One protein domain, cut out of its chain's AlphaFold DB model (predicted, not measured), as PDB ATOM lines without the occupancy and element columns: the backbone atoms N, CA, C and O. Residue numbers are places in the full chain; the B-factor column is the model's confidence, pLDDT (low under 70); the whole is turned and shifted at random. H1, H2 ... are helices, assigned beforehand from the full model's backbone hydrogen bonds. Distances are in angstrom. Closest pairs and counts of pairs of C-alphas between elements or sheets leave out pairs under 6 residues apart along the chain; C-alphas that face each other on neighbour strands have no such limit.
ATOM      1  N   TYR A 227     -40.236  38.816  -1.934       75.75
ATOM      2  CA  TYR A 227     -39.895  39.688  -0.816       75.75
ATOM      3  C   TYR A 227     -40.016  39.023   0.562       75.75
ATOM      4  O   TYR A 227     -39.098  39.120   1.358       75.75
ATOM      5  N   SER A 228     -41.107  38.323   0.882       73.50
ATOM      6  CA  SER A 228     -41.228  37.624   2.169       73.50
ATOM      7  C   SER A 228     -40.233  36.464   2.315       73.50
ATOM      8  O   SER A 228     -39.853  36.161   3.445       73.50
ATOM      9  N   LYS A 229     -39.832  35.798   1.219       78.31
ATOM     10  CA  LYS A 229     -38.802  34.738   1.211       78.31
ATOM     11  C   LYS A 229     -37.430  35.365   1.452       78.31
ATOM     12  O   LYS A 229     -36.702  34.916   2.327       78.31
ATOM     13  N   PHE A 230     -37.134  36.445   0.734       83.94
ATOM     14  CA  PHE A 230     -35.953  37.280   0.920       83.94
ATOM     15  C   PHE A 230     -35.849  37.827   2.345       83.94
ATOM     16  O   PHE A 230     -34.818  37.661   2.988       83.94
ATOM     17  N   TYR A 231     -36.928  38.411   2.867       83.94
ATOM     18  CA  TYR A 231     -36.993  38.953   4.219       83.94
ATOM     19  C   TYR A 231     -36.721  37.860   5.250       83.94
ATOM     20  O   TYR A 231     -35.874  38.019   6.113       83.94
ATOM     21  N   LYS A 232     -37.382  36.703   5.136       82.31
ATOM     22  CA  LYS A 232     -37.137  35.587   6.058       82.31
ATOM     23  C   LYS A 232     -35.725  35.020   5.958       82.31
ATOM     24  O   LYS A 232     -35.208  34.590   6.969       82.31
ATOM     25  N   LYS A 233     -35.133  34.962   4.764       84.75
ATOM     26  CA  LYS A 233     -33.804  34.372   4.567       84.75
ATOM     27  C   LYS A 233     -32.680  35.295   5.040       84.75
ATOM     28  O   LYS A 233     -31.678  34.801   5.531       84.75
ATOM     29  N   ASN A 234     -32.837  36.606   4.858       85.25
ATOM     30  CA  ASN A 234     -31.756  37.567   5.082       85.25
ATOM     31  C   ASN A 234     -31.990  38.483   6.298       85.25
ATOM     32  O   ASN A 234     -31.056  39.138   6.742       85.25
ATOM     33  N   TYR A 235     -33.219  38.547   6.824       85.69
ATOM     34  CA  TYR A 235     -33.623  39.506   7.862       85.69
ATOM     35  C   TYR A 235     -34.434  38.898   9.013       85.69
ATOM     36  O   TYR A 235     -34.945  39.645   9.845       85.69
ATOM     37  N   SER A 236     -34.569  37.567   9.102       78.12
ATOM     38  CA  SER A 236     -35.202  36.919  10.266       78.12
ATOM     39  C   SER A 236     -34.461  37.220  11.564       78.12
ATOM     40  O   SER A 236     -35.100  37.482  12.577       78.12
ATOM     41  N   ASP A 237     -33.130  37.226  11.487       81.94
ATOM     42  CA  ASP A 237     -32.219  37.342  12.630       81.94
ATOM     43  C   ASP A 237     -31.366  38.620  12.551       81.94
ATOM     44  O   ASP A 237     -30.398  38.800  13.288       81.94
ATOM     45  N   TYR A 238     -31.723  39.526  11.638       85.38
ATOM     46  CA  TYR A 238     -31.006  40.778  11.447       85.38
ATOM     47  C   TYR A 238     -31.263  41.733  12.612       85.38
ATOM     48  O   TYR A 238     -32.406  42.073  12.923       85.38
ATOM     49  N   SER A 239     -30.177  42.187  13.234       87.19
ATOM     50  CA  SER A 239     -30.208  43.202  14.282       87.19
ATOM     51  C   SER A 239     -29.832  44.556  13.676       87.19
ATOM     52  O   SER A 239     -28.701  44.697  13.213       87.19
ATOM     53  N   PRO A 240     -30.752  45.538  13.656       85.69
ATOM     54  CA  PRO A 240     -30.499  46.828  13.027       85.69
ATOM     55  C   PRO A 240     -29.494  47.636  13.854       85.69
ATOM     56  O   PRO A 240     -29.509  47.584  15.090       85.69
ATOM     57  N   SER A 241     -28.645  48.406  13.180       88.06
ATOM     58  CA  SER A 241     -27.682  49.293  13.826       88.06
ATOM     59  C   SER A 241     -28.390  50.454  14.547       88.06
ATOM     60  O   SER A 241     -29.530  50.803  14.216       88.06
ATOM     61  N   PRO A 242     -27.735  51.108  15.526       85.81
ATOM     62  CA  PRO A 242     -28.297  52.287  16.186       85.81
ATOM     63  C   PRO A 242     -28.701  53.396  15.203       85.81
ATOM     64  O   PRO A 242     -29.722  54.051  15.403       85.81
ATOM     65  N   GLU A 243     -27.942  53.562  14.120       85.88
ATOM     66  CA  GLU A 243     -28.177  54.552  13.062       85.88
ATOM     67  C   GLU A 243     -29.404  54.210  12.207       85.88
ATOM     68  O   GLU A 243     -30.180  55.083  11.830       85.88
ATOM     69  N   GLU A 244     -29.649  52.931  11.935       83.88
ATOM     70  CA  GLU A 244     -30.852  52.505  11.213       83.88
ATOM     71  C   GLU A 244     -32.113  52.680  12.068       83.88
ATOM     72  O   GLU A 244     -33.187  53.019  11.569       83.88
ATOM     73  N   VAL A 245     -31.991  52.500  13.385       83.69
ATOM     74  CA  VAL A 245     -33.098  52.711  14.325       83.69
ATOM     75  C   VAL A 245     -33.435  54.200  14.469       83.69
ATOM     76  O   VAL A 245     -34.612  54.539  14.657       83.69
ATOM     77  N   THR A 246     -32.457  55.108  14.374       82.62
ATOM     78  CA  THR A 246     -32.692  56.567  14.429       82.62
ATOM     79  C   THR A 246     -33.353  57.118  13.169       82.62
ATOM     80  O   THR A 246     -34.069  58.111  13.268       82.62
ATOM     81  N   GLN A 247     -33.217  56.444  12.023       80.00
ATOM     82  CA  GLN A 247     -33.922  56.796  10.783       80.00
ATOM     83  C   GLN A 247     -35.431  56.490  10.825       80.00
ATOM     84  O   GLN A 247     -36.196  57.013  10.011       80.00
ATOM     85  N   VAL A 248     -35.895  55.670  11.776       80.50
ATOM     86  CA  VAL A 248     -37.327  55.400  11.972       80.50
ATOM     87  C   VAL A 248     -37.978  56.574  12.710       80.50
ATOM     88  O   VAL A 248     -37.556  56.872  13.833       80.50
ATOM     89  N   PRO A 249     -39.046  57.197  12.164       78.75
ATOM     90  CA  PRO A 249     -39.725  58.317  12.808       78.75
ATOM     91  C   PRO A 249     -40.087  58.022  14.269       78.75
ATOM     92  O   PRO A 249     -40.754  57.032  14.581       78.75
ATOM     93  N   THR A 250     -39.675  58.915  15.166       66.44
ATOM     94  CA  THR A 250     -39.759  58.813  16.635       66.44
ATOM     95  C   THR A 250     -41.165  59.026  17.208       66.44
ATOM     96  O   THR A 250     -41.306  59.475  18.337       66.44
ATOM     97  N   GLY A 251     -42.226  58.714  16.455       74.62
ATOM     98  CA  GLY A 251     -43.612  58.849  16.918       74.62
ATOM     99  C   GLY A 251     -43.951  57.962  18.134       74.62
ATOM    100  O   GLY A 251     -43.095  57.538  18.899       74.62
ATOM    101  N   LYS A 252     -45.231  57.610  18.315       73.31
ATOM    102  CA  LYS A 252     -45.704  56.751  19.430       73.31
ATOM    103  C   LYS A 252     -45.298  55.265  19.301       73.31
ATOM    104  O   LYS A 252     -46.125  54.385  19.532       73.31
ATOM    105  N   LEU A 253     -44.073  54.969  18.876       77.62
ATOM    106  CA  LEU A 253     -43.557  53.612  18.720       77.62
ATOM    107  C   LEU A 253     -42.633  53.269  19.888       77.62
ATOM    108  O   LEU A 253     -41.745  54.047  20.232       77.62
ATOM    109  N   SER A 254     -42.819  52.090  20.481       84.00
ATOM    110  CA  SER A 254     -41.883  51.571  21.481       84.00
ATOM    111  C   SER A 254     -40.522  51.252  20.852       84.00
ATOM    112  O   SER A 254     -40.410  51.063  19.640       84.00
ATOM    113  N   GLU A 255     -39.474  51.137  21.669       79.69
ATOM    114  CA  GLU A 255     -38.124  50.811  21.189       79.69
ATOM    115  C   GLU A 255     -38.092  49.499  20.384       79.69
ATOM    116  O   GLU A 255     -37.510  49.436  19.302       79.69
ATOM    117  N   HIS A 256     -38.802  48.470  20.854       81.81
ATOM    118  CA  HIS A 256     -38.938  47.203  20.135       81.81
ATOM    119  C   HIS A 256     -39.641  47.372  18.776       81.81
ATOM    120  O   HIS A 256     -39.215  46.801  17.773       81.81
ATOM    121  N   GLN A 257     -40.691  48.198  18.708       80.50
ATOM    122  CA  GLN A 257     -41.380  48.494  17.448       80.50
ATOM    123  C   GLN A 257     -40.485  49.263  16.473       80.50
ATOM    124  O   GLN A 257     -40.539  49.002  15.273       80.50
ATOM    125  N   ARG A 258     -39.639  50.168  16.979       82.00
ATOM    126  CA  ARG A 258     -38.662  50.901  16.167       82.00
ATOM    127  C   ARG A 258     -37.585  49.984  15.600       82.00
ATOM    128  O   ARG A 258     -37.301  50.082  14.414       82.00
ATOM    129  N   LYS A 259     -37.057  49.052  16.400       83.94
ATOM    130  CA  LYS A 259     -36.113  48.029  15.917       83.94
ATOM    131  C   LYS A 259     -36.740  47.192  14.799       83.94
ATOM    132  O   LYS A 259     -36.185  47.123  13.710       83.94
ATOM    133  N   ASN A 260     -37.949  46.667  14.995       82.38
ATOM    134  CA  ASN A 260     -38.636  45.880  13.959       82.38
ATOM    135  C   ASN A 260     -38.938  46.690  12.681       82.38
ATOM    136  O   ASN A 260     -38.878  46.159  11.568       82.38
ATOM    137  N   ALA A 261     -39.273  47.974  12.830       82.38
ATOM    138  CA  ALA A 261     -39.490  48.872  11.701       82.38
ATOM    139  C   ALA A 261     -38.189  49.148  10.931       82.38
ATOM    140  O   ALA A 261     -38.216  49.104   9.704       82.38
ATOM    141  N   ALA A 262     -37.063  49.352  11.624       85.12
ATOM    142  CA  ALA A 262     -35.750  49.547  11.006       85.12
ATOM    143  C   ALA A 262     -35.353  48.333  10.152       85.12
ATOM    144  O   ALA A 262     -35.100  48.490   8.963       85.12
ATOM    145  N   VAL A 263     -35.460  47.114  10.703       86.56
ATOM    146  CA  VAL A 263     -35.238  45.856   9.957       86.56
ATOM    147  C   VAL A 263     -36.100  45.797   8.690       86.56
ATOM    148  O   VAL A 263     -35.624  45.437   7.614       86.56
ATOM    149  N   SER A 264     -37.375  46.184   8.797       82.81
ATOM    150  CA  SER A 264     -38.309  46.192   7.662       82.81
ATOM    151  C   SER A 264     -37.945  47.218   6.588       82.81
ATOM    152  O   SER A 264     -38.116  46.936   5.402       82.81
ATOM    153  N   ILE A 265     -37.454  48.394   6.983       84.62
ATOM    154  CA  ILE A 265     -37.025  49.457   6.068       84.62
ATOM    155  C   ILE A 265     -35.737  49.046   5.352       84.62
ATOM    156  O   ILE A 265     -35.706  49.085   4.120       84.62
ATOM    157  N   THR A 266     -34.724  48.574   6.085       86.69
ATOM    158  CA  THR A 266     -33.459  48.093   5.510       86.69
ATOM    159  C   THR A 266     -33.708  46.958   4.516       86.69
ATOM    160  O   THR A 266     -33.247  47.014   3.373       86.69
ATOM    161  N   ALA A 267     -34.537  45.976   4.884       85.00
ATOM    162  CA  ALA A 267     -34.916  44.890   3.983       85.00
ATOM    163  C   ALA A 267     -35.633  45.394   2.719       85.00
ATOM    164  O   ALA A 267     -35.367  44.911   1.616       85.00
ATOM    165  N   ALA A 268     -36.527  46.379   2.842       83.81
ATOM    166  CA  ALA A 268     -37.217  46.959   1.694       83.81
ATOM    167  C   ALA A 268     -36.262  47.725   0.762       83.81
ATOM    168  O   ALA A 268     -36.426  47.660  -0.459       83.81
ATOM    169  N   HIS A 269     -35.266  48.426   1.312       86.94
ATOM    170  CA  HIS A 269     -34.232  49.110   0.533       86.94
ATOM    171  C   HIS A 269     -33.363  48.124  -0.245       86.94
ATOM    172  O   HIS A 269     -33.243  48.267  -1.463       86.94
ATOM    173  N   HIS A 270     -32.843  47.083   0.410       88.81
ATOM    174  CA  HIS A 270     -32.033  46.068  -0.269       88.81
ATOM    175  C   HIS A 270     -32.846  45.325  -1.332       88.81
ATOM    176  O   HIS A 270     -32.390  45.162  -2.458       88.81
ATOM    177  N   TRP A 271     -34.099  44.962  -1.038       84.88
ATOM    178  CA  TRP A 271     -34.974  44.340  -2.033       84.88
ATOM    179  C   TRP A 271     -35.191  45.214  -3.275       84.88
ATOM    180  O   TRP A 271     -35.271  44.695  -4.389       84.88
ATOM    181  N   LYS A 272     -35.303  46.538  -3.111       87.50
ATOM    182  CA  LYS A 272     -35.432  47.467  -4.244       87.50
ATOM    183  C   LYS A 272     -34.171  47.507  -5.106       87.50
ATOM    184  O   LYS A 272     -34.314  47.646  -6.316       87.50
ATOM    185  N   GLN A 273     -32.995  47.373  -4.495       89.81
ATOM    186  CA  GLN A 273     -31.697  47.414  -5.173       89.81
ATOM    187  C   GLN A 273     -31.371  46.130  -5.947       89.81
ATOM    188  O   GLN A 273     -30.597  46.195  -6.896       89.81
ATOM    189  N   LEU A 274     -31.977  44.990  -5.595       87.81
ATOM    190  CA  LEU A 274     -31.802  43.745  -6.348       87.81
ATOM    191  C   LEU A 274     -32.295  43.879  -7.797       87.81
ATOM    192  O   LEU A 274     -33.390  44.398  -8.054       87.81
ATOM    193  N   SER A 275     -31.533  43.322  -8.734       88.19
ATOM    194  CA  SER A 275     -31.943  43.125 -10.125       88.19
ATOM    195  C   SER A 275     -33.096  42.120 -10.243       88.19
ATOM    196  O   SER A 275     -33.373  41.335  -9.330       88.19
ATOM    197  N   ASP A 276     -33.775  42.103 -11.390       79.88
ATOM    198  CA  ASP A 276     -34.858  41.142 -11.640       79.88
ATOM    199  C   ASP A 276     -34.362  39.686 -11.648       79.88
ATOM    200  O   ASP A 276     -35.081  38.787 -11.205       79.88
ATOM    201  N   HIS A 277     -33.111  39.456 -12.064       81.94
ATOM    202  CA  HIS A 277     -32.472  38.143 -11.994       81.94
ATOM    203  C   HIS A 277     -32.219  37.707 -10.540       81.94
ATOM    204  O   HIS A 277     -32.476  36.558 -10.175       81.94
ATOM    205  N   GLU A 278     -31.753  38.601  -9.671       83.69
ATOM    206  CA  GLU A 278     -31.549  38.271  -8.255       83.69
ATOM    207  C   GLU A 278     -32.890  38.052  -7.547       83.69
ATOM    208  O   GLU A 278     -33.068  37.081  -6.810       83.69
ATOM    209  N   LYS A 279     -33.894  38.886  -7.844       81.81
ATOM    210  CA  LYS A 279     -35.268  38.715  -7.345       81.81
ATOM    211  C   LYS A 279     -35.870  37.371  -7.760       81.81
ATOM    212  O   LYS A 279     -36.593  36.769  -6.957       81.81
ATOM    213  N   SER A 280     -35.554  36.860  -8.956       76.50
ATOM    214  CA  SER A 280     -36.057  35.561  -9.423       76.50
ATOM    215  C   SER A 280     -35.495  34.361  -8.652       76.50
ATOM    216  O   SER A 280     -36.064  33.276  -8.717       76.50
ATOM    217  N   GLN A 281     -34.416  34.533  -7.880       81.50
ATOM    218  CA  GLN A 281     -33.908  33.486  -6.983       81.50
ATOM    219  C   GLN A 281     -34.780  33.329  -5.726       81.50
ATOM    220  O   GLN A 281     -34.911  32.237  -5.178       81.50
ATOM    221  N   TYR A 282     -35.407  34.419  -5.269       72.94
ATOM    222  CA  TYR A 282     -36.291  34.422  -4.095       72.94
ATOM    223  C   TYR A 282     -37.753  34.175  -4.461       72.94
ATOM    224  O   TYR A 282     -38.543  33.736  -3.627       72.94
ATOM    225  N   SER A 283     -38.112  34.425  -5.714       65.50
ATOM    226  CA  SER A 283     -39.368  34.011  -6.320       65.50
ATOM    227  C   SER A 283     -39.003  33.293  -7.618       65.50
ATOM    228  O   SER A 283     -38.881  33.986  -8.631       65.50
ATOM    229  N   PRO A 284     -38.840  31.945  -7.640       56.03
ATOM    230  CA  PRO A 284     -38.919  31.247  -8.925       56.03
ATOM    231  C   PRO A 284     -40.184  31.775  -9.583       56.03
ATOM    232  O   PRO A 284     -41.165  31.939  -8.862       56.03
ATOM    233  N   GLN A 285     -40.111  32.195 -10.849       53.19
ATOM    234  CA  GLN A 285     -41.173  32.921 -11.548       53.19
ATOM    235  C   GLN A 285     -42.517  32.210 -11.353       53.19
ATOM    236  O   GLN A 285     -42.927  31.396 -12.175       53.19
ATOM    237  N   ASP A 286     -43.215  32.516 -10.262       52.19
ATOM    238  CA  ASP A 286     -44.483  31.915  -9.910       52.19
ATOM    239  C   ASP A 286     -45.491  32.680 -10.764       52.19
ATOM    240  O   ASP A 286     -46.297  33.471 -10.276       52.19
TER     241      ASP A 286
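What this domain is: This is residues 227 to 286 of the 359 residues of an uncharacterized protein of Meyerozyma sp. JA9 (UniProt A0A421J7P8). One long helix, H3, makes most of the length of a rod, with two shorter helices packed on different sides of it: H2 toward its first half and H1 toward its second. Past H3's last residue the chain turns a corner into a short helix, H4, which runs back toward H1. The printed part has 60 residues and is all helix, with four named helices in the order H1, H2, H3, H4 and no named strand. It is loose, with a radius of gyration of the C-alphas of 13.1 A, and spans 39 by 18 by 18 A.

Where its parts are: Find C-alpha 255 at (-38.124, 50.811, 21.189); from there H3, residues 255 to 273, runs 27.3 A to C-alpha 273 at (-31.697, 47.414, -5.173). H1, residues 227 to 235, is 10.7 A long and starts at (-39.895, 39.688, -0.816). H2 is residues 242 to 246, 6.4 A, and H4 is residues 276 to 282, 10.2 A.

How they stand to each other: Look at residues 258 to 266 of H3, the part that touches H2; the closest C-alphas, Val 245 and Ala 262, are 5.3 A apart. With residues 263 to 271 H3 touches H1, closest at the C-alphas of Tyr 231 and Ala 267, 6.3 A, at a steep tilt of 64 degrees, opposite ways. H1 and H4 only just touch, with 3 pairs of C-alphas within 8 A, the closest Phe 230 and Tyr 282 at 5.8 A. H3 and H4 are close but not clearly touching, Trp 271 to Lys 279 being the closest C-alphas at 7.7 A. H2 and H4 are apart. In H1, H2 and H3 every O i to N i+4 pair is within hydrogen-bond range; in H4 1 of 3 is, beside 3 of 4 O i to N i+3 pairs.

The domain as a whole: The two C-alphas farthest apart, Lys 252 and Gln 285, are 39.3 A apart. The printed part has no cut, and no link is long. Residues 273 to 278, of which 276 to 278 belong to H4, stand free. Look for pLDDT under 70 at residue 250 and residues 283 to 286; the mean of the printed part is 80.7.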